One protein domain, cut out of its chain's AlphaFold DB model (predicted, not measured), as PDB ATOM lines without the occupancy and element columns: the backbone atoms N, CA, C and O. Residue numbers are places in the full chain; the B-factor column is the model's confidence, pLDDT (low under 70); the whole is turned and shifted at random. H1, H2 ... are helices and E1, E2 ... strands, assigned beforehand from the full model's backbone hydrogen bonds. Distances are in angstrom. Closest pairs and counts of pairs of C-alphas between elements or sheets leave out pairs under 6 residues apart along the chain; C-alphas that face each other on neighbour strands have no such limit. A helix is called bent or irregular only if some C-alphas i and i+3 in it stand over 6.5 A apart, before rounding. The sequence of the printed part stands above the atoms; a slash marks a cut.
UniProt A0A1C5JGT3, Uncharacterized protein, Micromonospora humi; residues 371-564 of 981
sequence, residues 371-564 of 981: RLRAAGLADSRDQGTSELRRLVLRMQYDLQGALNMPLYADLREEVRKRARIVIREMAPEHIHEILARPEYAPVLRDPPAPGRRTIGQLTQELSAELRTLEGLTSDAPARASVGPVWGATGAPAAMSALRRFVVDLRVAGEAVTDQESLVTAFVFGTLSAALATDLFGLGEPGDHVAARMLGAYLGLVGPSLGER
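Overview. This is residues 371 to 564 of the 981 residues of an uncharacterized protein of Micromonospora humi (UniProt A0A1C5JGT3). Four long helices, H6 to H9, form an up-and-down bundle, each running against the one before it; H8 sits at the core, and H7 and H9 lie on different sides of the H6 and H8 pair. Two shorter helices pack on this bundle, H3 crossing H7 and H8 and H5 running beside H9, while H2, near H8, packs on H4 and makes a small hairpin with H1, which is apart from the four bundle helices. The printed part has 194 residues, with nine named helices and one named strand in the order H1, H2, E1, H3 to H9, and its class is mostly helix. It is compact, with a radius of gyration of the C-alphas of 16.1 A and spans of 48 by 36 by 29 A.

Arrangement. H1, residues 371 to 381, and H2, residues 387 to 397, form a hairpin and touch at Ser 380 and Arg 390, their closest C-alphas, 6.0 A apart. H4, residues 428 to 435, touches H2 at a steep tilt of 42 degrees, the closest C-alphas being those of Val 392 and Pro 428, 5.9 A apart. H6, residues 455 to 475, and H7, residues 491 to 510, touch at a shallow tilt of 24 degrees, opposite ways; the closest C-alphas, of Ser 463 and Arg 506, are 5.6 A apart. H3, residues 413 to 424, touches H7 about perpendicular at 89 degrees, with the C-alphas of Arg 416 and Ala 497 closest at 4.4 A. H8, residues 515 to 536, is the hub, touching H3, H6, H7 and H9, residues 540 to 557. H8 and H9 touch at a shallow tilt of 19 degrees, opposite ways, the closest C-alphas being those of Thr 526 and Ala 546, 4.7 A apart. H7 and H9 are apart. H5, residues 438 to 445, touches H9 at residues 543 to 551 alone, with the C-alphas of Tyr 440 and Ala 547 closest at 5.8 A. E1, residues 406 to 408, pairs with no named strand. Every O i to N i+4 pair is within hydrogen-bond range in H2, H4, H6, H7, H8 and H9; the counts are 5 of 7 in H1, 6 of 8 in H3 and 2 of 4 in H5.

Along the chain. H1 begins at C-alpha 371, (174.766, 120.428, 153.064). H6 is 30.7 A long, H7 28.9 A, H8 30.3 A and H9 25.3 A, ending at C-alpha 557, (178.970, 136.553, 154.141). H3 and H5 are irregular, but only just: C-alphas 415 and 418 are 6.8 A apart, and C-alphas 439 and 442 are 7.0 A apart.

Size, cuts and confidence. The two C-alphas farthest apart, of Asp 410 and Arg 564, are 51.4 A from each other. The printed part has no cut. The link from H6 to H7, residues 476 to 490, is long. The mean pLDDT of the printed part is 79.3, and 40 residues are under 70, among them 371 to 389 and 558 to 564.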
ATOM      1  N   ARG A 371     174.967 120.766 154.489       56.22
ATOM      2  CA  ARG A 371     174.766 120.428 153.064       56.22
ATOM      3  C   ARG A 371     173.465 120.999 152.504       56.22
ATOM      4  O   ARG A 371     173.486 121.610 151.443       56.22
ATOM      5  N   LEU A 372     172.355 120.861 153.233       57.53
ATOM      6  CA  LEU A 372     171.070 121.455 152.840       57.53
ATOM      7  C   LEU A 372     171.122 122.979 152.861       57.53
ATOM      8  O   LEU A 372     170.604 123.629 151.961       57.53
ATOM      9  N   ARG A 373     171.797 123.546 153.861       61.12
ATOM     10  CA  ARG A 373     172.029 124.985 153.960       61.12
ATOM     11  C   ARG A 373     172.913 125.494 152.827       61.12
ATOM     12  O   ARG A 373     172.607 126.534 152.267       61.12
ATOM     13  N   ALA A 374     173.973 124.771 152.461       58.00
ATOM     14  CA  ALA A 374     174.804 125.124 151.313       58.00
ATOM     15  C   ALA A 374     174.003 125.088 150.004       58.00
ATOM     16  O   ALA A 374     174.098 126.036 149.239       58.00
ATOM     17  N   ALA A 375     173.169 124.065 149.790       55.62
ATOM     18  CA  ALA A 375     172.299 123.977 148.618       55.62
ATOM     19  C   ALA A 375     171.237 125.095 148.588       55.62
ATOM     20  O   ALA A 375     171.058 125.735 147.562       55.62
ATOM     21  N   GLY A 376     170.581 125.384 149.717       57.12
ATOM     22  CA  GLY A 376     169.559 126.435 149.812       57.12
ATOM     23  C   GLY A 376     170.105 127.868 149.806       57.12
ATOM     24  O   GLY A 376     169.387 128.796 149.445       57.12
ATOM     25  N   LEU A 377     171.368 128.062 150.203       56.25
ATOM     26  CA  LEU A 377     172.075 129.344 150.110       56.25
ATOM     27  C   LEU A 377     172.874 129.487 148.805       56.25
ATOM     28  O   LEU A 377     173.322 130.598 148.524       56.25
ATOM     29  N   ALA A 378     173.065 128.425 148.014       53.00
ATOM     30  CA  ALA A 378     173.786 128.492 146.741       53.00
ATOM     31  C   ALA A 378     173.113 129.478 145.774       53.00
ATOM     32  O   ALA A 378     173.791 130.359 145.256       53.00
ATOM     33  N   ASP A 379     171.782 129.432 145.668       46.47
ATOM     34  CA  ASP A 379     170.988 130.362 144.848       46.47
ATOM     35  C   ASP A 379     171.044 131.809 145.379       46.47
ATOM     36  O   ASP A 379     170.897 132.783 144.644       46.47
ATOM     37  N   SER A 380     171.310 131.987 146.679       48.09
ATOM     38  CA  SER A 380     171.431 133.319 147.287       48.09
ATOM     39  C   SER A 380     172.748 134.027 146.944       48.09
ATOM     40  O   SER A 380     172.868 135.232 147.171       48.09
ATOM     41  N   ARG A 381     173.731 133.304 146.387       51.12
ATOM     42  CA  ARG A 381     175.030 133.847 145.952       51.12
ATOM     43  C   ARG A 381     174.996 134.459 144.549       51.12
ATOM     44  O   ARG A 381     175.973 135.092 144.159       51.12
ATOM     45  N   ASP A 382     173.884 134.334 143.824       52.78
ATOM     46  CA  ASP A 382     173.713 134.958 142.512       52.78
ATOM     47  C   ASP A 382     173.787 136.494 142.586       52.78
ATOM     48  O   ASP A 382     173.316 137.127 143.544       52.78
ATOM     49  N   GLN A 383     174.365 137.100 141.540       45.22
ATOM     50  CA  GLN A 383     174.406 138.550 141.322       45.22
ATOM     51  C   GLN A 383     172.977 139.070 141.091       45.22
ATOM     52  O   GLN A 383     172.499 139.146 139.965       45.22
ATOM     53  N   GLY A 384     172.267 139.380 142.175       52.34
ATOM     54  CA  GLY A 384     170.885 139.867 142.131       52.34
ATOM     55  C   GLY A 384     170.099 139.633 143.419       52.34
ATOM     56  O   GLY A 384     169.120 140.329 143.676       52.34
ATOM     57  N   THR A 385     170.543 138.706 144.272       59.94
ATOM     58  CA  THR A 385     169.930 138.514 145.591       59.94
ATOM     59  C   THR A 385     170.403 139.612 146.544       59.94
ATOM     60  O   THR A 385     171.599 139.726 146.804       59.94
ATOM     61  N   SER A 386     169.478 140.413 147.083       67.69
ATOM     62  CA  SER A 386     169.811 141.465 148.053       67.69
ATOM     63  C   SER A 386     170.418 140.884 149.336       67.69
ATOM     64  O   SER A 386     170.031 139.801 149.781       67.69
ATOM     65  N   GLU A 387     171.326 141.619 149.985       66.19
ATOM     66  CA  GLU A 387     171.920 141.209 151.272       66.19
ATOM     67  C   GLU A 387     170.852 140.961 152.354       66.19
ATOM     68  O   GLU A 387     170.946 140.039 153.163       66.19
ATOM     69  N   LEU A 388     169.756 141.719 152.279       66.06
ATOM     70  CA  LEU A 388     168.539 141.531 153.062       66.06
ATOM     71  C   LEU A 388     167.930 140.132 152.876       66.06
ATOM     72  O   LEU A 388     167.627 139.436 153.845       66.06
ATOM     73  N   ARG A 389     167.781 139.684 151.624       69.38
ATOM     74  CA  ARG A 389     167.267 138.346 151.315       69.38
ATOM     75  C   ARG A 389     168.225 137.255 151.794       69.38
ATOM     76  O   ARG A 389     167.755 136.211 152.237       69.38
ATOM     77  N   ARG A 390     169.539 137.497 151.764       70.62
ATOM     78  CA  ARG A 390     170.545 136.559 152.287       70.62
ATOM     79  C   ARG A 390     170.459 136.392 153.800       70.62
ATOM     80  O   ARG A 390     170.471 135.250 154.255       70.62
ATOM     81  N   LEU A 391     170.308 137.478 154.567       72.50
ATOM     82  CA  LEU A 391     170.110 137.384 156.019       72.50
ATOM     83  C   LEU A 391     168.820 136.630 156.356       72.50
ATOM     84  O   LEU A 391     168.840 135.740 157.201       72.50
ATOM     85  N   VAL A 392     167.717 136.936 155.668       73.25
ATOM     86  CA  VAL A 392     166.432 136.250 155.875       73.25
ATOM     87  C   VAL A 392     166.544 134.756 155.575       73.25
ATOM     88  O   VAL A 392     166.161 133.938 156.407       73.25
ATOM     89  N   LEU A 393     167.121 134.378 154.429       70.25
ATOM     90  CA  LEU A 393     167.372 132.973 154.097       70.25
ATOM     91  C   LEU A 393     168.269 132.322 155.152       70.25
ATOM     92  O   LEU A 393     167.980 131.226 155.626       70.25
ATOM     93  N   ARG A 394     169.334 133.005 155.583       72.44
ATOM     94  CA  ARG A 394     170.225 132.510 156.633       72.44
ATOM     95  C   ARG A 394     169.459 132.253 157.921       72.44
ATOM     96  O   ARG A 394     169.579 131.152 158.435       72.44
ATOM     97  N   MET A 395     168.640 133.189 158.388       73.62
ATOM     98  CA  MET A 395     167.801 133.009 159.574       73.62
ATOM     99  C   MET A 395     166.802 131.863 159.405       73.62
ATOM    100  O   MET A 395     166.625 131.090 160.333       73.62
ATOM    101  N   GLN A 396     166.251 131.643 158.208       68.06
ATOM    102  CA  GLN A 396     165.384 130.489 157.911       68.06
ATOM    103  C   GLN A 396     166.099 129.121 157.957       68.06
ATOM    104  O   GLN A 396     165.428 128.086 158.061       68.06
ATOM    105  N   TYR A 397     167.435 129.087 157.859       60.12
ATOM    106  CA  TYR A 397     168.264 127.871 157.945       60.12
ATOM    107  C   TYR A 397     169.064 127.763 159.254       60.12
ATOM    108  O   TYR A 397     169.405 126.658 159.668       60.12
ATOM    109  N   ASP A 398     169.372 128.886 159.898       58.34
ATOM    110  CA  ASP A 398     170.207 129.015 161.099       58.34
ATOM    111  C   ASP A 398     169.367 129.113 162.380       58.34
ATOM    112  O   ASP A 398     169.797 129.635 163.407       58.34
ATOM    113  N   LEU A 399     168.155 128.557 162.327       55.19
ATOM    114  CA  LEU A 399     167.191 128.555 163.423       55.19
ATOM    115  C   LEU A 399     167.696 127.814 164.670       55.19
ATOM    116  O   LEU A 399     166.990 127.814 165.663       55.19
ATOM    117  N   GLN A 400     168.863 127.162 164.658       54.09
ATOM    118  CA  GLN A 400     169.430 126.379 165.773       54.09
ATOM    119  C   GLN A 400     170.963 126.452 165.828       54.09
ATOM    120  O   GLN A 400     171.602 125.466 166.194       54.09
ATOM    121  N   GLY A 401     171.541 127.577 165.388       54.72
ATOM    122  CA  GLY A 401     172.959 127.702 165.037       54.72
ATOM    123  C   GLY A 401     173.984 127.167 166.047       54.72
ATOM    124  O   GLY A 401     173.686 126.873 167.201       54.72
ATOM    125  N   ALA A 402     175.231 127.056 165.587       60.25
ATOM    126  CA  ALA A 402     176.363 126.400 166.253       60.25
ATOM    127  C   ALA A 402     176.852 127.054 167.572       60.25
ATOM    128  O   ALA A 402     177.869 126.644 168.127       60.25
ATOM    129  N   LEU A 403     176.120 128.040 168.097       77.38
ATOM    130  CA  LEU A 403     176.454 128.750 169.328       77.38
ATOM    131  C   LEU A 403     176.243 127.859 170.551       77.38
ATOM    132  O   LEU A 403     175.111 127.603 170.959       77.38
ATOM    133  N   ASN A 404     177.348 127.427 171.150       83.81
ATOM    134  CA  ASN A 404     177.351 126.670 172.392       83.81
ATOM    135  C   ASN A 404     177.148 127.603 173.598       83.81
ATOM    136  O   ASN A 404     178.102 128.191 174.106       83.81
ATOM    137  N   MET A 405     175.900 127.773 174.039       87.44
ATOM    138  CA  MET A 405     175.584 128.672 175.155       87.44
ATOM    139  C   MET A 405     175.779 127.987 176.526       87.44
ATOM    140  O   MET A 405     175.464 126.804 176.673       87.44
ATOM    141  N   PRO A 406     176.220 128.717 177.564       89.00
ATOM    142  CA  PRO A 406     176.408 128.162 178.908       89.00
ATOM    143  C   PRO A 406     175.079 127.929 179.649       89.00
ATOM    144  O   PRO A 406     174.145 128.724 179.543       89.00
ATOM    145  N   LEU A 407     174.998 126.866 180.444       90.50
ATOM    146  CA  LEU A 407     173.870 126.505 181.314       90.50
ATOM    147  C   LEU A 407     174.355 126.513 182.766       90.50
ATOM    148  O   LEU A 407     175.415 125.947 183.045       90.50
ATOM    149  N   TYR A 408     173.616 127.134 183.684       90.31
ATOM    150  CA  TYR A 408     174.114 127.447 185.023       90.31
ATOM    151  C   TYR A 408     173.305 126.757 186.119       90.31
ATOM    152  O   TYR A 408     172.087 126.650 186.033       90.31
ATOM    153  N   ALA A 409     173.966 126.345 187.201       90.50
ATOM    154  CA  ALA A 409     173.277 125.735 188.345       90.50
ATOM    155  C   ALA A 409     172.269 126.683 189.039       90.50
ATOM    156  O   ALA A 409     171.309 126.238 189.673       90.50
ATOM    157  N   ASP A 410     172.451 127.999 188.899       88.56
ATOM    158  CA  ASP A 410     171.522 129.017 189.403       88.56
ATOM    159  C   ASP A 410     170.321 129.279 188.469       88.56
ATOM    160  O   ASP A 410     169.432 130.045 188.839       88.56
ATOM    161  N   LEU A 411     170.242 128.590 187.321       87.81
ATOM    162  CA  LEU A 411     169.163 128.641 186.326       87.81
ATOM    163  C   LEU A 411     168.943 130.004 185.657       87.81
ATOM    164  O   LEU A 411     167.904 130.251 185.038       87.81
ATOM    165  N   ARG A 412     169.915 130.916 185.721       86.81
ATOM    166  CA  ARG A 412     169.794 132.230 185.062       86.81
ATOM    167  C   ARG A 412     169.667 132.152 183.539       86.81
ATOM    168  O   ARG A 412     169.256 133.128 182.914       86.81
ATOM    169  N   GLU A 413     169.964 131.005 182.928       87.69
ATOM    170  CA  GLU A 413     169.649 130.746 181.524       87.69
ATOM    171  C   GLU A 413     168.149 130.803 181.203       87.69
ATOM    172  O   GLU A 413     167.790 131.126 180.066       87.69
ATOM    173  N   GLU A 414     167.266 130.526 182.169       84.88
ATOM    174  CA  GLU A 414     165.818 130.600 181.953       84.88
ATOM    175  C   GLU A 414     165.389 132.008 181.545       84.88
ATOM    176  O   GLU A 414     164.554 132.173 180.653       84.88
ATOM    177  N   VAL A 415     166.033 133.021 182.130       87.50
ATOM    178  CA  VAL A 415     165.751 134.431 181.858       87.50
ATOM    179  C   VAL A 415     166.030 134.758 180.388       87.50
ATOM    180  O   VAL A 415     165.170 135.320 179.712       87.50
ATOM    181  N   ARG A 416     167.181 134.343 179.831       88.69
ATOM    182  CA  ARG A 416     167.511 134.625 178.416       88.69
ATOM    183  C   ARG A 416     166.697 133.821 177.402       88.69
ATOM    184  O   ARG A 416     166.625 134.226 176.240       88.69
ATOM    185  N   LYS A 417     166.123 132.670 177.793       85.38
ATOM    186  CA  LYS A 417     165.471 131.706 176.876       85.38
ATOM    187  C   LYS A 417     164.431 132.396 175.993       85.38
ATOM    188  O   LYS A 417     164.381 132.127 174.795       85.38
ATOM    189  N   ARG A 418     163.672 133.336 176.562       85.25
ATOM    190  CA  ARG A 418     162.642 134.106 175.855       85.25
ATOM    191  C   ARG A 418     163.208 134.977 174.731       85.25
ATOM    192  O   ARG A 418     162.759 134.854 173.599       85.25
ATOM    193  N   ALA A 419     164.224 135.795 175.009       88.56
ATOM    194  CA  ALA A 419     164.860 136.634 173.989       88.56
ATOM    195  C   ALA A 419     165.503 135.787 172.880       88.56
ATOM    196  O   ALA A 419     165.350 136.088 171.697       88.56
ATOM    197  N   ARG A 420     166.137 134.664 173.249       87.06
ATOM    198  CA  ARG A 420     166.681 133.722 172.265       87.06
ATOM    199  C   ARG A 420     165.597 133.167 171.345       87.06
ATOM    200  O   ARG A 420     165.833 133.101 170.148       87.06
ATOM    201  N   ILE A 421     164.450 132.748 171.886       82.00
ATOM    202  CA  ILE A 421     163.300 132.243 171.113       82.00
ATOM    203  C   ILE A 421     162.809 133.321 170.142       82.00
ATOM    204  O   ILE A 421     162.748 133.051 168.949       82.00
ATOM    205  N   VAL A 422     162.566 134.543 170.631       84.00
ATOM    206  CA  VAL A 422     162.103 135.681 169.817       84.00
ATOM    207  C   VAL A 422     163.027 135.941 168.627       84.00
ATOM    208  O   VAL A 422     162.560 136.025 167.496       84.00
ATOM    209  N   ILE A 423     164.340 136.014 168.856       85.25
ATOM    210  CA  ILE A 423     165.320 136.262 167.786       85.25
ATOM    211  C   ILE A 423     165.392 135.076 166.825       85.25
ATOM    212  O   ILE A 423     165.365 135.241 165.608       85.25
ATOM    213  N   ARG A 424     165.486 133.866 167.378       80.31
ATOM    214  CA  ARG A 424     165.678 132.628 166.623       80.31
ATOM    215  C   ARG A 424     164.502 132.307 165.717       80.31
ATOM    216  O   ARG A 424     164.711 131.764 164.648       80.31
ATOM    217  N   GLU A 425     163.282 132.567 166.165       78.56
ATOM    218  CA  GLU A 425     162.050 132.155 165.488       78.56
ATOM    219  C   GLU A 425     161.312 133.332 164.834       78.56
ATOM    220  O   GLU A 425     160.173 133.180 164.392       78.56
ATOM    221  N   MET A 426     161.987 134.482 164.736       80.62
ATOM    222  CA  MET A 426     161.490 135.709 164.124       80.62
ATOM    223  C   MET A 426     161.009 135.470 162.687       80.62
ATOM    224  O   MET A 426     161.708 134.866 161.868       80.62
ATOM    225  N   ALA A 427     159.814 135.970 162.371       77.44
ATOM    226  CA  ALA A 427     159.263 135.886 161.026       77.44
ATOM    227  C   ALA A 427     160.089 136.733 160.032       77.44
ATOM    228  O   ALA A 427     160.572 137.811 160.400       77.44
ATOM    229  N   PRO A 428     160.230 136.297 158.764       77.88
ATOM    230  CA  PRO A 428     160.937 137.043 157.722       77.88
ATOM    231  C   PRO A 428     160.514 138.509 157.597       77.88
ATOM    232  O   PRO A 428     161.356 139.382 157.411       77.88
ATOM    233  N   GLU A 429     159.217 138.779 157.719       80.12
ATOM    234  CA  GLU A 429     158.619 140.109 157.614       80.12
ATOM    235  C   GLU A 429     159.173 141.062 158.679       80.12
ATOM    236  O   GLU A 429     159.507 142.201 158.373       80.12
ATOM    237  N   HIS A 430     159.384 140.578 159.903       81.12
ATOM    238  CA  HIS A 430     159.917 141.410 160.975       81.12
ATOM    239  C   HIS A 430     161.422 141.671 160.823       81.12
ATOM    240  O   HIS A 430     161.902 142.774 161.086       81.12
ATOM    241  N   ILE A 431     162.175 140.691 160.306       82.38
ATOM    242  CA  ILE A 431     163.578 140.907 159.916       82.38
ATOM    243  C   ILE A 431     163.651 141.988 158.825       82.38
ATOM    244  O   ILE A 431     164.525 142.855 158.868       82.38
ATOM    245  N   HIS A 432     162.720 141.964 157.863       81.44
ATOM    246  CA  HIS A 432     162.610 142.993 156.831       81.44
ATOM    247  C   HIS A 432     162.315 144.380 157.412       81.44
ATOM    248  O   HIS A 432     162.980 145.336 157.021       81.44
ATOM    249  N   GLU A 433     161.373 144.493 158.349       84.75
ATOM    250  CA  GLU A 433     161.048 145.753 159.031       84.75
ATOM    251  C   GLU A 433     162.246 146.334 159.788       84.75
ATOM    252  O   GLU A 433     162.510 147.532 159.687       84.75
ATOM    253  N   ILE A 434     162.999 145.496 160.510       85.25
ATOM    254  CA  ILE A 434     164.223 145.920 161.198       85.25
ATOM    255  C   ILE A 434     165.223 146.466 160.179       85.25
ATOM    256  O   ILE A 434     165.710 147.578 160.331       85.25
ATOM    257  N   LEU A 435     165.510 145.721 159.113       81.56
ATOM    258  CA  LEU A 435     166.541 146.110 158.150       81.56
ATOM    259  C   LEU A 435     166.141 147.247 157.197       81.56
ATOM    260  O   LEU A 435     167.017 147.839 156.573       81.56
ATOM    261  N   ALA A 436     164.853 147.571 157.080       83.69
ATOM    262  CA  ALA A 436     164.370 148.702 156.284       83.69
ATOM    263  C   ALA A 436     164.605 150.070 156.952       83.69
ATOM    264  O   ALA A 436     164.351 151.107 156.335       83.69
ATOM    265  N   ARG A 437     165.073 150.085 158.204       86.12
ATOM    266  CA  ARG A 437     165.317 151.307 158.970       86.12
ATOM    267  C   ARG A 437     166.417 152.184 158.337       86.12
ATOM    268  O   ARG A 437     167.425 151.643 157.862       86.12
ATOM    269  N   PRO A 438     166.256 153.525 158.310       85.31
ATOM    270  CA  PRO A 438     167.211 154.443 157.677       85.31
ATOM    271  C   PRO A 438     168.655 154.298 158.171       85.31
ATOM    272  O   PRO A 438     169.590 154.477 157.392       85.31
ATOM    273  N   GLU A 439     168.835 153.935 159.437       86.06
ATOM    274  CA  GLU A 439     170.120 153.798 160.123       86.06
ATOM    275  C   GLU A 439     170.966 152.656 159.538       86.06
ATOM    276  O   GLU A 439     172.195 152.705 159.567       86.06
ATOM    277  N   TYR A 440     170.327 151.650 158.932       86.62
ATOM    278  CA  TYR A 440     171.012 150.515 158.303       86.62
ATOM    279  C   TYR A 440     171.216 150.703 156.797       86.62
ATOM    280  O   TYR A 440     172.028 150.000 156.190       86.62
ATOM    281  N   ALA A 441     170.545 151.683 156.182       84.31
ATOM    282  CA  ALA A 441     170.660 151.963 154.754       84.31
ATOM    283  C   ALA A 441     172.104 152.245 154.287       84.31
ATOM    284  O   ALA A 441     172.457 151.775 153.205       84.31
ATOM    285  N   PRO A 442     172.973 152.962 155.032       84.81
ATOM    286  CA  PRO A 442     174.373 153.136 154.642       84.81
ATOM    287  C   PRO A 442     175.121 151.803 154.526       84.81
ATOM    288  O   PRO A 442     175.743 151.549 153.500       84.81
ATOM    289  N   VAL A 443     174.984 150.930 155.530       84.31
ATOM    290  CA  VAL A 443     175.660 149.622 155.590       84.31
ATOM    291  C   VAL A 443     175.122 148.656 154.531       84.31
ATOM    292  O   VAL A 443     175.874 147.864 153.978       84.31
ATOM    293  N   LEU A 444     173.825 148.724 154.219       80.12
ATOM    294  CA  LEU A 444     173.211 147.897 153.178       80.12
ATOM    295  C   LEU A 444     173.519 148.392 151.756       80.12
ATOM    296  O   LEU A 444     173.553 147.580 150.832       80.12
ATOM    297  N   ARG A 445     173.723 149.705 151.563       79.00
ATOM    298  CA  ARG A 445     174.098 150.292 150.263       79.00
ATOM    299  C   ARG A 445     175.561 150.047 149.919       79.00
ATOM    300  O   ARG A 445     175.850 149.751 148.764       79.00
ATOM    301  N   ASP A 446     176.448 150.183 150.898       75.50
ATOM    302  CA  ASP A 446     177.885 149.966 150.738       75.50
ATOM    303  C   ASP A 446     178.385 148.987 151.813       75.50
ATOM    304  O   ASP A 446     178.950 149.400 152.831       75.50
ATOM    305  N   PRO A 447     178.099 147.678 151.653       72.38
ATOM    306  CA  PRO A 447     178.532 146.679 152.616       72.38
ATOM    307  C   PRO A 447     180.062 146.658 152.692       72.38
ATOM    308  O   PRO A 447     180.734 146.661 151.655       72.38
ATOM    309  N   PRO A 448     180.641 146.605 153.905       70.25
ATOM    310  CA  PRO A 448     182.084 146.639 154.061       70.25
ATOM    311  C   PRO A 448     182.729 145.459 153.337       70.25
ATOM    312  O   PRO A 448     182.263 144.318 153.402       70.25
ATOM    313  N   ALA A 449     183.842 145.752 152.667       63.66
ATOM    314  CA  ALA A 449     184.647 144.767 151.971       63.66
ATOM    315  C   ALA A 449     184.956 143.555 152.875       63.66
ATOM    316  O   ALA A 449     185.344 143.741 154.036       63.66
ATOM    317  N   PRO A 450     184.859 142.316 152.360       63.88
ATOM    318  CA  PRO A 450     185.286 141.131 153.093       63.88
ATOM    319  C   PRO A 450     186.799 141.190 153.328       63.88
ATOM    320  O   PRO A 450     187.610 140.881 152.456       63.88
ATOM    321  N   GLY A 451     187.181 141.675 154.509       59.03
ATOM    322  CA  GLY A 451     188.570 141.821 154.929       59.03
ATOM    323  C   GLY A 451     189.192 140.485 155.337       59.03
ATOM    324  O   GLY A 451     188.504 139.582 155.808       59.03
ATOM    325  N   ARG A 452     190.523 140.371 155.229       62.62
ATOM    326  CA  ARG A 452     191.315 139.216 155.707       62.62
ATOM    327  C   ARG A 452     191.449 139.199 157.242       62.62
ATOM    328  O   ARG A 452     192.556 139.118 157.766       62.62
ATOM    329  N   ARG A 453     190.340 139.344 157.971       75.88
ATOM    330  CA  ARG A 453     190.326 139.274 159.438       75.88
ATOM    331  C   ARG A 453     190.363 137.813 159.880       75.88
ATOM    332  O   ARG A 453     189.668 136.966 159.325       75.88
ATOM    333  N   THR A 454     191.186 137.515 160.874       82.69
ATOM    334  CA  THR A 454     191.238 136.192 161.511       82.69
ATOM    335  C   THR A 454     190.014 135.974 162.404       82.69
ATOM    336  O   THR A 454     189.416 136.934 162.889       82.69
ATOM    337  N   ILE A 455     189.675 134.709 162.684       82.12
ATOM    338  CA  ILE A 455     188.622 134.339 163.650       82.12
ATOM    339  C   ILE A 455     188.831 135.054 164.991       82.12
ATOM    340  O   ILE A 455     187.897 135.649 165.508       82.12
ATOM    341  N   GLY A 456     190.067 135.091 165.502       84.38
ATOM    342  CA  GLY A 456     190.376 135.766 166.766       84.38
ATOM    343  C   GLY A 456     190.072 137.268 166.756       84.38
ATOM    344  O   GLY A 456     189.531 137.780 167.731       84.38
ATOM    345  N   GLN A 457     190.358 137.969 165.653       87.69
ATOM    346  CA  GLN A 457     190.034 139.396 165.513       87.69
ATOM    347  C   GLN A 457     188.521 139.628 165.474       87.69
ATOM    348  O   GLN A 457     188.013 140.507 166.160       87.69
ATOM    349  N   LEU A 458     187.791 138.805 164.724       88.25
ATOM    350  CA  LEU A 458     186.336 138.907 164.621       88.25
ATOM    351  C   LEU A 458     185.642 138.585 165.948       88.25
ATOM    352  O   LEU A 458     184.677 139.250 166.313       88.25
ATOM    353  N   THR A 459     186.152 137.603 166.694       90.06
ATOM    354  CA  THR A 459     185.680 137.304 168.049       90.06
ATOM    355  C   THR A 459     185.899 138.501 168.975       90.06
ATOM    356  O   THR A 459     184.993 138.870 169.714       90.06
ATOM    357  N   GLN A 460     187.061 139.162 168.908       90.81
ATOM    358  CA  GLN A 460     187.325 140.372 169.696       90.81
ATOM    359  C   GLN A 460     186.391 141.531 169.326       90.81
ATOM    360  O   GLN A 460     185.894 142.204 170.230       90.81
ATOM    361  N   GLU A 461     186.135 141.746 168.032       92.25
ATOM    362  CA  GLU A 461     185.176 142.743 167.537       92.25
ATOM    363  C   GLU A 461     183.763 142.459 168.067       92.25
ATOM    364  O   GLU A 461     183.157 143.328 168.692       92.25
ATOM    365  N   LEU A 462     183.267 141.227 167.910       93.19
ATOM    366  CA  LEU A 462     181.971 140.799 168.444       93.19
ATOM    367  C   LEU A 462     181.873 141.050 169.955       93.19
ATOM    368  O   LEU A 462     180.903 141.644 170.427       93.19
ATOM    369  N   SER A 463     182.877 140.613 170.721       93.94
ATOM    370  CA  SER A 463     182.901 140.797 172.172       93.94
ATOM    371  C   SER A 463     182.949 142.272 172.569       93.94
ATOM    372  O   SER A 463     182.348 142.643 173.575       93.94
ATOM    373  N   ALA A 464     183.653 143.124 171.816       94.88
ATOM    374  CA  ALA A 464     183.693 144.561 172.070       94.88
ATOM    375  C   ALA A 464     182.316 145.203 171.867       94.88
ATOM    376  O   ALA A 464     181.836 145.894 172.763       94.88
ATOM    377  N   GLU A 465     181.650 144.901 170.753       96.44
ATOM    378  CA  GLU A 465     180.319 145.436 170.456       96.44
ATOM    379  C   GLU A 465     179.255 144.940 171.447       96.44
ATOM    380  O   GLU A 465     178.420 145.719 171.910       96.44
ATOM    381  N   LEU A 466     179.307 143.664 171.848       95.94
ATOM    382  CA  LEU A 466     178.405 143.124 172.871       95.94
ATOM    383  C   LEU A 466     178.639 143.761 174.248       95.94
ATOM    384  O   LEU A 466     177.667 144.005 174.956       95.94
ATOM    385  N   ARG A 467     179.888 144.089 174.616       95.56
ATOM    386  CA  ARG A 467     180.181 144.853 175.847       95.56
ATOM    387  C   ARG A 467     179.612 146.267 175.791       95.56
ATOM    388  O   ARG A 467     179.064 146.740 176.781       95.56
ATOM    389  N   THR A 468     179.724 146.943 174.648       95.88
ATOM    390  CA  THR A 468     179.108 148.264 174.464       95.88
ATOM    391  C   THR A 468     177.590 148.180 174.621       95.88
ATOM    392  O   THR A 468     177.010 148.988 175.343       95.88
ATOM    393  N   LEU A 469     176.948 147.174 174.017       95.31
ATOM    394  CA  LEU A 469     175.508 146.951 174.161       95.31
ATOM    395  C   LEU A 469     175.103 146.635 175.609       95.31
ATOM    396  O   LEU A 469     174.104 147.154 176.105       95.31
ATOM    397  N   GLU A 470     175.879 145.799 176.297       94.50
ATOM    398  CA  GLU A 470     175.696 145.470 177.714       94.50
ATOM    399  C   GLU A 470     175.727 146.739 178.587       94.50
ATOM    400  O   GLU A 470     174.825 146.939 179.402       94.50
ATOM    401  N   GLY A 471     176.686 147.645 178.359       93.69
ATOM    402  CA  GLY A 471     176.750 148.941 179.046       93.69
ATOM    403  C   GLY A 471     175.522 149.816 178.776       93.69
ATOM    404  O   GLY A 471     174.824 150.208 179.708       93.69
ATOM    405  N   LEU A 472     175.185 150.030 177.498       92.25
ATOM    406  CA  LEU A 472     174.031 150.847 177.097       92.25
ATOM    407  C   LEU A 472     172.708 150.336 177.685       92.25
ATOM    408  O   LEU A 472     171.866 151.114 178.128       92.25
ATOM    409  N   THR A 473     172.512 149.017 177.689       90.62
ATOM    410  CA  THR A 473     171.286 148.419 178.228       90.62
ATOM    411  C   THR A 473     171.233 148.457 179.748       90.62
ATOM    412  O   THR A 473     170.125 148.455 180.285       90.62
ATOM    413  N   SER A 474     172.370 148.504 180.447       85.88
ATOM    414  CA  SER A 474     172.425 148.587 181.913       85.88
ATOM    415  C   SER A 474     171.965 149.951 182.432       85.88
ATOM    416  O   SER A 474     171.238 150.003 183.423       85.88
ATOM    417  N   ASP A 475     172.292 151.024 181.709       77.06
ATOM    418  CA  ASP A 475     171.993 152.410 182.102       77.06
ATOM    419  C   ASP A 475     170.593 152.891 181.669       77.06
ATOM    420  O   ASP A 475     170.134 153.964 182.064       77.06
ATOM    421  N   ALA A 476     169.892 152.105 180.852       77.94
ATOM    422  CA  ALA A 476     168.630 152.516 180.253       77.94
ATOM    423  C   ALA A 476     167.413 152.365 181.198       77.94
ATOM    424  O   ALA A 476     167.258 151.324 181.858       77.94
ATOM    425  N   PRO A 477     166.496 153.357 181.221       73.50
ATOM    426  CA  PRO A 477     165.283 153.309 182.031       73.50
ATOM    427  C   PRO A 477     164.291 152.260 181.511       73.50
ATOM    428  O   PRO A 477     164.245 151.946 180.322       73.50
ATOM    429  N   ALA A 478     163.453 151.736 182.408       66.50
ATOM    430  CA  ALA A 478     162.388 150.804 182.048       66.50
ATOM    431  C   ALA A 478     161.346 151.478 181.134       66.50
ATOM    432  O   ALA A 478     160.770 152.503 181.505       66.50
ATOM    433  N   ARG A 479     161.073 150.900 179.956       70.62
ATOM    434  CA  ARG A 479     159.949 151.327 179.106       70.62
ATOM    435  C   ARG A 479     158.642 150.668 179.550       70.62
ATOM    436  O   ARG A 479     158.637 149.554 180.068       70.62
ATOM    437  N   ALA A 480     157.529 151.366 179.318       61.44
ATOM    438  CA  ALA A 480     156.191 150.900 179.686       61.44
ATOM    439  C   ALA A 480     155.589 149.887 178.690       61.44
ATOM    440  O   ALA A 480     154.715 149.114 179.073       61.44
ATOM    441  N   SER A 481     156.042 149.871 177.430       69.31
ATOM    442  CA  SER A 481     155.505 149.006 176.373       69.31
ATOM    443  C   SER A 481     156.600 148.259 175.609       69.31
ATOM    444  O   SER A 481     157.753 148.690 175.553       69.31
ATOM    445  N   VAL A 482     156.219 147.121 175.024       74.75
ATOM    446  CA  VAL A 482     157.053 146.317 174.123       74.75
ATOM    447  C   VAL A 482     156.531 146.401 172.696       74.75
ATOM    448  O   VAL A 482     155.338 146.603 172.475       74.75
ATOM    449  N   GLY A 483     157.421 146.222 171.722       72.06
ATOM    450  CA  GLY A 483     157.024 146.048 170.326       72.06
ATOM    451  C   GLY A 483     156.299 144.713 170.079       72.06
ATOM    452  O   GLY A 483     156.447 143.776 170.869       72.06
ATOM    453  N   PRO A 484     155.573 144.584 168.952       71.12
ATOM    454  CA  PRO A 484     154.734 143.419 168.637       71.12
ATOM    455  C   PRO A 484     155.505 142.091 168.553       71.12
ATOM    456  O   PRO A 484     154.935 141.031 168.784       71.12
ATOM    457  N   VAL A 485     156.812 142.138 168.282       77.75
ATOM    458  CA  VAL A 485     157.696 140.961 168.214       77.75
ATOM    459  C   VAL A 485     157.849 140.215 169.544       77.75
ATOM    460  O   VAL A 485     158.199 139.038 169.562       77.75
ATOM    461  N   TRP A 486     157.579 140.885 170.666       78.19
ATOM    462  CA  TRP A 486     157.620 140.285 172.002       78.19
ATOM    463  C   TRP A 486     156.294 139.623 172.399       78.19
ATOM    464  O   TRP A 486     156.220 138.998 173.465       78.19
ATOM    465  N   GLY A 487     155.263 139.747 171.555       75.50
ATOM    466  CA  GLY A 487     153.955 139.142 171.763       75.50
ATOM    467  C   GLY A 487     153.320 139.565 173.085       75.50
ATOM    468  O   GLY A 487     153.332 140.740 173.445       75.50
ATOM    469  N   ALA A 488     152.812 138.593 173.846       70.75
ATOM    470  CA  ALA A 488     152.202 138.830 175.160       70.75
ATOM    471  C   ALA A 488     153.219 139.098 176.297       70.75
ATOM    472  O   ALA A 488     152.846 139.190 177.465       70.75
ATOM    473  N   THR A 489     154.519 139.186 175.999       76.25
ATOM    474  CA  THR A 489     155.548 139.391 177.028       76.25
ATOM    475  C   THR A 489     155.519 140.827 177.553       76.25
ATOM    476  O   THR A 489     155.777 141.763 176.807       76.25
ATOM    477  N   GLY A 490     155.313 141.016 178.858       76.69
ATOM    478  CA  GLY A 490     155.421 142.340 179.481       76.69
ATOM    479  C   GLY A 490     156.833 142.946 179.395       76.69
ATOM    480  O   GLY A 490     157.836 142.228 179.426       76.69
ATOM    481  N   ALA A 491     156.919 144.281 179.354       81.44
ATOM    482  CA  ALA A 491     158.182 145.011 179.177       81.44
ATOM    483  C   ALA A 491     159.299 144.638 180.165       81.44
ATOM    484  O   ALA A 491     160.402 144.340 179.700       81.44
ATOM    485  N   PRO A 492     159.058 144.521 181.487       84.31
ATOM    486  CA  PRO A 492     160.115 144.143 182.426       84.31
ATOM    487  C   PRO A 492     160.734 142.769 182.126       84.31
ATOM    488  O   PRO A 492     161.952 142.597 182.199       84.31
ATOM    489  N   ALA A 493     159.903 141.795 181.739       83.25
ATOM    490  CA  ALA A 493     160.352 140.444 181.417       83.25
ATOM    491  C   ALA A 493     161.132 140.406 180.095       83.25
ATOM    492  O   ALA A 493     162.177 139.762 180.026       83.25
ATOM    493  N   ALA A 494     160.667 141.130 179.070       87.25
ATOM    494  CA  ALA A 494     161.380 141.271 177.800       87.25
ATOM    495  C   ALA A 494     162.763 141.917 177.998       87.25
ATOM    496  O   ALA A 494     163.765 141.414 177.488       87.25
ATOM    497  N   MET A 495     162.833 142.988 178.798       89.25
ATOM    498  CA  MET A 495     164.077 143.706 179.095       89.25
ATOM    499  C   MET A 495     165.077 142.817 179.837       89.25
ATOM    500  O   MET A 495     166.236 142.712 179.435       89.25
ATOM    501  N   SER A 496     164.626 142.137 180.894       89.31
ATOM    502  CA  SER A 496     165.459 141.200 181.655       89.31
ATOM    503  C   SER A 496     165.984 140.065 180.766       89.31
ATOM    504  O   SER A 496     167.183 139.768 180.765       89.31
ATOM    505  N   ALA A 497     165.108 139.492 179.933       90.50
ATOM    506  CA  ALA A 497     165.468 138.432 179.002       90.50
ATOM    507  C   ALA A 497     166.524 138.871 177.983       90.50
ATOM    508  O   ALA A 497     167.497 138.145 177.767       90.50
ATOM    509  N   LEU A 498     166.359 140.048 177.370       92.56
ATOM    510  CA  LEU A 498     167.294 140.539 176.358       92.56
ATOM    511  C   LEU A 498     168.650 140.913 176.963       92.56
ATOM    512  O   LEU A 498     169.674 140.509 176.417       92.56
ATOM    513  N   ARG A 499     168.673 141.590 178.122       92.31
ATOM    514  CA  ARG A 499     169.918 141.872 178.864       92.31
ATOM    515  C   ARG A 499     170.689 140.587 179.143       92.31
ATOM    516  O   ARG A 499     171.863 140.482 178.794       92.31
ATOM    517  N   ARG A 500     170.022 139.574 179.711       92.75
ATOM    518  CA  ARG A 500     170.674 138.290 180.000       92.75
ATOM    519  C   ARG A 500     171.164 137.600 178.729       92.75
ATOM    520  O   ARG A 500     172.252 137.028 178.733       92.75
ATOM    521  N   PHE A 501     170.386 137.656 177.649       94.00
ATOM    522  CA  PHE A 501     170.778 137.074 176.371       94.00
ATOM    523  C   PHE A 501     172.059 137.703 175.817       94.00
ATOM    524  O   PHE A 501     172.941 136.959 175.403       94.00
ATOM    525  N   VAL A 502     172.199 139.033 175.870       94.44
ATOM    526  CA  VAL A 502     173.410 139.748 175.424       94.44
ATOM    527  C   VAL A 502     174.641 139.321 176.229       94.44
ATOM    528  O   VAL A 502     175.670 138.999 175.633       94.44
ATOM    529  N   VAL A 503     174.523 139.236 177.560       93.62
ATOM    530  CA  VAL A 503     175.613 138.777 178.444       93.62
ATOM    531  C   VAL A 503     176.060 137.361 178.075       93.62
ATOM    532  O   VAL A 503     177.247 137.106 177.876       93.62
ATOM    533  N   ASP A 504     175.115 136.433 177.942       92.12
ATOM    534  CA  ASP A 504     175.444 135.037 177.656       92.12
ATOM    535  C   ASP A 504     175.926 134.837 176.209       92.12
ATOM    536  O   ASP A 504     176.775 133.981 175.963       92.12
ATOM    537  N   LEU A 505     175.433 135.640 175.256       92.75
ATOM    538  CA  LEU A 505     175.909 135.645 173.871       92.75
ATOM    539  C   LEU A 505     177.361 136.121 173.799       92.75
ATOM    540  O   LEU A 505     178.131 135.574 173.016       92.75
ATOM    541  N   ARG A 506     177.759 137.090 174.636       92.81
ATOM    542  CA  ARG A 506     179.155 137.527 174.746       92.81
ATOM    543  C   ARG A 506     180.052 136.393 175.231       92.81
ATOM    544  O   ARG A 506     181.067 136.124 174.594       92.81
ATOM    545  N   VAL A 507     179.655 135.709 176.306       89.75
ATOM    546  CA  VAL A 507     180.398 134.559 176.851       89.75
ATOM    547  C   VAL A 507     180.533 133.447 175.807       89.75
ATOM    548  O   VAL A 507     181.621 132.912 175.611       89.75
ATOM    549  N   ALA A 508     179.453 133.120 175.093       89.00
ATOM    550  CA  ALA A 508     179.506 132.131 174.018       89.00
ATOM    551  C   ALA A 508     180.377 132.600 172.841       89.00
ATOM    552  O   ALA A 508     181.151 131.813 172.303       89.00
ATOM    553  N   GLY A 509     180.286 133.882 172.472       87.75
ATOM    554  CA  GLY A 509     181.074 134.516 171.417       87.75
ATOM    555  C   GLY A 509     182.579 134.418 171.664       87.75
ATOM    556  O   GLY A 509     183.324 134.079 170.749       87.75
ATOM    557  N   GLU A 510     183.018 134.617 172.910       86.44
ATOM    558  CA  GLU A 510     184.423 134.489 173.329       86.44
ATOM    559  C   GLU A 510     184.981 133.066 173.140       86.44
ATOM    560  O   GLU A 510     186.182 132.896 172.928       86.44
ATOM    561  N   ALA A 511     184.119 132.045 173.167       82.06
ATOM    562  CA  ALA A 511     184.487 130.641 172.980       82.06
ATOM    563  C   ALA A 511     184.399 130.164 171.515       82.06
ATOM    564  O   ALA A 511     184.717 129.005 171.226       82.06
ATOM    565  N   VAL A 512     183.973 131.021 170.579       83.44
ATOM    566  CA  VAL A 512     183.831 130.646 169.169       83.44
ATOM    567  C   VAL A 512     185.196 130.411 168.524       83.44
ATOM    568  O   VAL A 512     186.087 131.258 168.564       83.44
ATOM    569  N   THR A 513     185.339 129.259 167.864       79.50
ATOM    570  CA  THR A 513     186.577 128.852 167.176       79.50
ATOM    571  C   THR A 513     186.395 128.592 165.682       79.50
ATOM    572  O   THR A 513     187.372 128.333 164.979       79.50
ATOM    573  N   ASP A 514     185.165 128.689 165.176       78.12
ATOM    574  CA  ASP A 514     184.823 128.431 163.784       78.12
ATOM    575  C   ASP A 514     184.006 129.580 163.177       78.12
ATOM    576  O   ASP A 514     183.274 130.296 163.859       78.12
ATOM    577  N   GLN A 515     184.136 129.754 161.862       77.75
ATOM    578  CA  GLN A 515     183.500 130.847 161.130       77.75
ATOM    579  C   GLN A 515     181.965 130.766 161.140       77.75
ATOM    580  O   GLN A 515     181.303 131.798 161.092       77.75
ATOM    581  N   GLU A 516     181.382 129.566 161.188       76.50
ATOM    582  CA  GLU A 516     179.929 129.395 161.111       76.50
ATOM    583  C   GLU A 516     179.250 129.881 162.388       76.50
ATOM    584  O   GLU A 516     178.327 130.692 162.311       76.50
ATOM    585  N   SER A 517     179.771 129.467 163.543       79.62
ATOM    586  CA  SER A 517     179.364 129.978 164.851       79.62
ATOM    587  C   SER A 517     179.535 131.494 164.942       79.62
ATOM    588  O   SER A 517     178.666 132.174 165.476       79.62
ATOM    589  N   LEU A 518     180.611 132.042 164.371       84.19
ATOM    590  CA  LEU A 518     180.885 133.483 164.348       84.19
ATOM    591  C   LEU A 518     179.836 134.253 163.545       84.19
ATOM    592  O   LEU A 518     179.303 135.254 164.018       84.19
ATOM    593  N   VAL A 519     179.495 133.759 162.354       81.81
ATOM    594  CA  VAL A 519     178.427 134.341 161.533       81.81
ATOM    595  C   VAL A 519     177.102 134.312 162.293       81.81
ATOM    596  O   VAL A 519     176.424 135.334 162.352       81.81
ATOM    597  N   THR A 520     176.745 133.180 162.909       83.25
ATOM    598  CA  THR A 520     175.540 133.085 163.744       83.25
ATOM    599  C   THR A 520     175.590 134.092 164.898       83.25
ATOM    600  O   THR A 520     174.605 134.787 165.140       83.25
ATOM    601  N   ALA A 521     176.730 134.225 165.582       88.31
ATOM    602  CA  ALA A 521     176.900 135.152 166.697       88.31
ATOM    603  C   ALA A 521     176.649 136.605 166.285       88.31
ATOM    604  O   ALA A 521     175.913 137.311 166.970       88.31
ATOM    605  N   PHE A 522     177.205 137.035 165.146       90.00
ATOM    606  CA  PHE A 522     176.977 138.380 164.623       90.00
ATOM    607  C   PHE A 522     175.516 138.612 164.251       90.00
ATOM    608  O   PHE A 522     174.984 139.665 164.574       90.00
ATOM    609  N   VAL A 523     174.838 137.631 163.649       87.50
ATOM    610  CA  VAL A 523     173.408 137.760 163.332       87.50
ATOM    611  C   VAL A 523     172.567 137.915 164.599       87.50
ATOM    612  O   VAL A 523     171.754 138.838 164.693       87.50
ATOM    613  N   PHE A 524     172.778 137.050 165.595       90.12
ATOM    614  CA  PHE A 524     172.094 137.168 166.882       90.12
ATOM    615  C   PHE A 524     172.438 138.489 167.576       90.12
ATOM    616  O   PHE A 524     171.549 139.109 168.157       90.12
ATOM    617  N   GLY A 525     173.687 138.946 167.482       92.31
ATOM    618  CA  GLY A 525     174.143 140.228 168.007       92.31
ATOM    619  C   GLY A 525     173.425 141.410 167.357       92.31
ATOM    620  O   GLY A 525     172.831 142.214 168.069       92.31
ATOM    621  N   THR A 526     173.392 141.476 166.023       91.44
ATOM    622  CA  THR A 526     172.699 142.525 165.260       91.44
ATOM    623  C   THR A 526     171.224 142.608 165.639       91.44
ATOM    624  O   THR A 526     170.735 143.687 165.966       91.44
ATOM    625  N   LEU A 527     170.514 141.475 165.632       91.25
ATOM    626  CA  LEU A 527     169.090 141.449 165.970       91.25
ATOM    627  C   LEU A 527     168.851 141.798 167.445       91.25
ATOM    628  O   LEU A 527     167.907 142.519 167.754       91.25
ATOM    629  N   SER A 528     169.728 141.356 168.353       92.75
ATOM    630  CA  SER A 528     169.663 141.752 169.766       92.75
ATOM    631  C   SER A 528     169.861 143.250 169.948       92.75
ATOM    632  O   SER A 528     169.133 143.854 170.726       92.75
ATOM    633  N   ALA A 529     170.819 143.847 169.236       93.75
ATOM    634  CA  ALA A 529     171.099 145.276 169.295       93.75
ATOM    635  C   ALA A 529     169.912 146.096 168.771       93.75
ATOM    636  O   ALA A 529     169.471 147.009 169.457       93.75
ATOM    637  N   ALA A 530     169.328 145.715 167.629       91.56
ATOM    638  CA  ALA A 530     168.146 146.382 167.081       91.56
ATOM    639  C   ALA A 530     166.937 146.301 168.030       91.56
ATOM    640  O   ALA A 530     166.309 147.314 168.339       91.56
ATOM    641  N   LEU A 531     166.651 145.107 168.565       91.25
ATOM    642  CA  LEU A 531     165.590 144.924 169.561       91.25
ATOM    643  C   LEU A 531     165.875 145.700 170.851       91.25
ATOM    644  O   LEU A 531     164.949 146.209 171.481       91.25
ATOM    645  N   ALA A 532     167.144 145.798 171.256       91.25
ATOM    646  CA  ALA A 532     167.538 146.557 172.430       91.25
ATOM    647  C   ALA A 532     167.360 148.062 172.208       91.25
ATOM    648  O   ALA A 532     166.863 148.734 173.109       91.25
ATOM    649  N   THR A 533     167.680 148.592 171.025       90.12
ATOM    650  CA  THR A 533     167.420 149.998 170.694       90.12
ATOM    651  C   THR A 533     165.952 150.349 170.905       90.12
ATOM    652  O   THR A 533     165.651 151.336 171.581       90.12
ATOM    653  N   ASP A 534     165.039 149.506 170.421       86.81
ATOM    654  CA  ASP A 534     163.598 149.727 170.568       86.81
ATOM    655  C   ASP A 534     163.144 149.598 172.023       86.81
ATOM    656  O   ASP A 534     162.379 150.420 172.537       86.81
ATOM    657  N   LEU A 535     163.605 148.545 172.696       88.50
ATOM    658  CA  LEU A 535     163.102 148.157 174.006       88.50
ATOM    659  C   LEU A 535     163.655 149.035 175.137       88.50
ATOM    660  O   LEU A 535     162.938 149.341 176.086       88.50
ATOM    661  N   PHE A 536     164.911 149.465 175.025       88.00
ATOM    662  CA  PHE A 536     165.591 150.316 176.004       88.00
ATOM    663  C   PHE A 536     165.614 151.794 175.594       88.00
ATOM    664  O   PHE A 536     166.008 152.641 176.389       88.00
ATOM    665  N   GLY A 537     165.173 152.129 174.376       86.81
ATOM    666  CA  GLY A 537     165.201 153.502 173.874       86.81
ATOM    667  C   GLY A 537     166.620 154.038 173.696       86.81
ATOM    668  O   GLY A 537     166.864 155.200 174.006       86.81
ATOM    669  N   LEU A 538     167.547 153.197 173.227       89.06
ATOM    670  CA  LEU A 538     168.974 153.539 173.149       89.06
ATOM    671  C   LEU A 538     169.285 154.612 172.098       89.06
ATOM    672  O   LEU A 538     170.348 155.219 172.171       89.06
ATOM    673  N   GLY A 539     168.385 154.832 171.134       88.19
ATOM    674  CA  GLY A 539     168.567 155.779 170.035       88.19
ATOM    675  C   GLY A 539     169.808 155.480 169.188       88.19
ATOM    676  O   GLY A 539     170.228 154.330 169.049       88.19
ATOM    677  N   GLU A 540     170.424 156.544 168.674       90.75
ATOM    678  CA  GLU A 540     171.590 156.488 167.786       90.75
ATOM    679  C   GLU A 540     172.749 155.601 168.307       90.75
ATOM    680  O   GLU A 540     173.302 154.845 167.503       90.75
ATOM    681  N   PRO A 541     173.122 155.606 169.607       92.31
ATOM    682  CA  PRO A 541     174.110 154.668 170.148       92.31
ATOM    683  C   PRO A 541     173.791 153.185 169.907       92.31
ATOM    684  O   PRO A 541     174.684 152.417 169.544       92.31
ATOM    685  N   GLY A 542     172.534 152.776 170.106       91.19
ATOM    686  CA  GLY A 542     172.106 151.392 169.890       91.19
ATOM    687  C   GLY A 542     172.107 151.020 168.409       91.19
ATOM    688  O   GLY A 542     172.623 149.965 168.031       91.19
ATOM    689  N   ASP A 543     171.620 151.925 167.557       91.50
ATOM    690  CA  ASP A 543     171.627 151.734 166.104       91.50
ATOM    691  C   ASP A 543     173.041 151.628 165.535       91.50
ATOM    692  O   ASP A 543     173.292 150.790 164.670       91.50
ATOM    693  N   HIS A 544     173.998 152.388 166.076       93.62
ATOM    694  CA  HIS A 544     175.405 152.264 165.707       93.62
ATOM    695  C   HIS A 544     175.982 150.883 166.030       93.62
ATOM    696  O   HIS A 544     176.701 150.320 165.204       93.62
ATOM    697  N   VAL A 545     175.675 150.317 167.202       94.94
ATOM    698  CA  VAL A 545     176.115 148.955 167.558       94.94
ATOM    699  C   VAL A 545     175.504 147.932 166.595       94.94
ATOM    700  O   VAL A 545     176.225 147.100 166.037       94.94
ATOM    701  N   ALA A 546     174.195 148.024 166.337       93.12
ATOM    702  CA  ALA A 546     173.500 147.134 165.408       93.12
ATOM    703  C   ALA A 546     174.086 147.218 163.987       93.12
ATOM    704  O   ALA A 546     174.372 146.186 163.373       93.12
ATOM    705  N   ALA A 547     174.335 148.434 163.491       91.56
ATOM    706  CA  ALA A 547     174.921 148.696 162.180       91.56
ATOM    707  C   ALA A 547     176.357 148.160 162.059       91.56
ATOM    708  O   ALA A 547     176.696 147.561 161.037       91.56
ATOM    709  N   ARG A 548     177.198 148.305 163.096       92.31
ATOM    710  CA  ARG A 548     178.565 147.750 163.103       92.31
ATOM    711  C   ARG A 548     178.565 146.224 163.092       92.31
ATOM    712  O   ARG A 548     179.287 145.631 162.292       92.31
ATOM    713  N   MET A 549     177.721 145.586 163.905       91.75
ATOM    714  CA  MET A 549     177.567 144.126 163.884       91.75
ATOM    715  C   MET A 549     177.018 143.629 162.537       91.75
ATOM    716  O   MET A 549     177.514 142.634 162.008       91.75
ATOM    717  N   LEU A 550     176.052 144.347 161.946       89.00
ATOM    718  CA  LEU A 550     175.523 144.041 160.614       89.00
ATOM    719  C   LEU A 550     176.617 144.166 159.549       89.00
ATOM    720  O   LEU A 550     176.760 143.284 158.710       89.00
ATOM    721  N   GLY A 551     177.426 145.223 159.604       87.44
ATOM    722  CA  GLY A 551     178.567 145.405 158.714       87.44
ATOM    723  C   GLY A 551     179.590 144.278 158.855       87.44
ATOM    724  O   GLY A 551     180.024 143.715 157.852       87.44
ATOM    725  N   ALA A 552     179.936 143.879 160.080       87.88
ATOM    726  CA  ALA A 552     180.820 142.738 160.317       87.88
ATOM    727  C   ALA A 552     180.242 141.441 159.728       87.88
ATOM    728  O   ALA A 552     180.950 140.741 159.006       87.88
ATOM    729  N   TYR A 553     178.950 141.172 159.944       86.44
ATOM    730  CA  TYR A 553     178.238 140.060 159.314       86.44
ATOM    731  C   TYR A 553     178.333 140.107 157.782       86.44
ATOM    732  O   TYR A 553     178.760 139.128 157.171       86.44
ATOM    733  N   LEU A 554     177.993 141.236 157.154       80.69
ATOM    734  CA  LEU A 554     178.033 141.395 155.697       80.69
ATOM    735  C   LEU A 554     179.454 141.244 155.145       80.69
ATOM    736  O   LEU A 554     179.638 140.630 154.103       80.69
ATOM    737  N   GLY A 555     180.472 141.696 155.876       77.62
ATOM    738  CA  GLY A 555     181.870 141.438 155.531       77.62
ATOM    739  C   GLY A 555     182.278 139.961 155.650       77.62
ATOM    740  O   GLY A 555     183.278 139.564 155.062       77.62
ATOM    741  N   LEU A 556     181.537 139.131 156.392       76.69
ATOM    742  CA  LEU A 556     181.790 137.686 156.506       76.69
ATOM    743  C   LEU A 556     181.042 136.856 155.465       76.69
ATOM    744  O   LEU A 556     181.528 135.789 155.081       76.69
ATOM    745  N   VAL A 557     179.854 137.304 155.051       71.38
ATOM    746  CA  VAL A 557     178.970 136.553 154.141       71.38
ATOM    747  C   VAL A 557     178.843 137.158 152.746       71.38
ATOM    748  O   VAL A 557     178.305 136.498 151.856       71.38
ATOM    749  N   GLY A 558     179.302 138.394 152.564       62.03
ATOM    750  CA  GLY A 558     179.269 139.104 151.296       62.03
ATOM    751  C   GLY A 558     180.073 138.364 150.226       62.03
ATOM    752  O   GLY A 558     180.977 137.587 150.557       62.03
ATOM    753  N   PRO A 559     179.765 138.594 148.937       50.44
ATOM    754  CA  PRO A 559     180.536 138.005 147.859       50.44
ATOM    755  C   PRO A 559     181.964 138.504 148.039       50.44
ATOM    756  O   PRO A 559     182.205 139.715 148.079       50.44
ATOM    757  N   SER A 560     182.902 137.584 148.268       41.56
ATOM    758  CA  SER A 560     184.289 137.952 148.516       41.56
ATOM    759  C   SER A 560     184.732 138.921 147.415       41.56
ATOM    760  O   SER A 560     184.542 138.614 146.251       41.56
ATOM    761  N   LEU A 561     185.331 140.077 147.717       36.91
ATOM    762  CA  LEU A 561     185.928 140.940 146.683       36.91
ATOM    763  C   LEU A 561     187.049 140.217 145.902       36.91
ATOM    764  O   LEU A 561     187.471 140.699 144.861       36.91
ATOM    765  N   GLY A 562     187.447 139.010 146.327       37.78
ATOM    766  CA  GLY A 562     188.184 138.031 145.518       37.78
ATOM    767  C   GLY A 562     187.348 137.240 144.491       37.78
ATOM    768  O   GLY A 562     187.864 136.298 143.905       37.78
ATOM    769  N   GLU A 563     186.073 137.584 144.294       40.03
ATOM    770  CA  GLU A 563     185.220 137.207 143.151       40.03
ATOM    771  C   GLU A 563     185.103 138.358 142.132       40.03
ATOM    772  O   GLU A 563     184.517 138.170 141.065       40.03
ATOM    773  N   ARG A 564     185.667 139.546 142.434       38.69
ATOM    774  CA  ARG A 564     185.922 140.599 141.430       38.69
ATOM    775  C   ARG A 564     187.257 140.424 140.711       38.69
ATOM    776  O   ARG A 564     187.376 140.894 139.585       38.69
TER     777      ARG A 564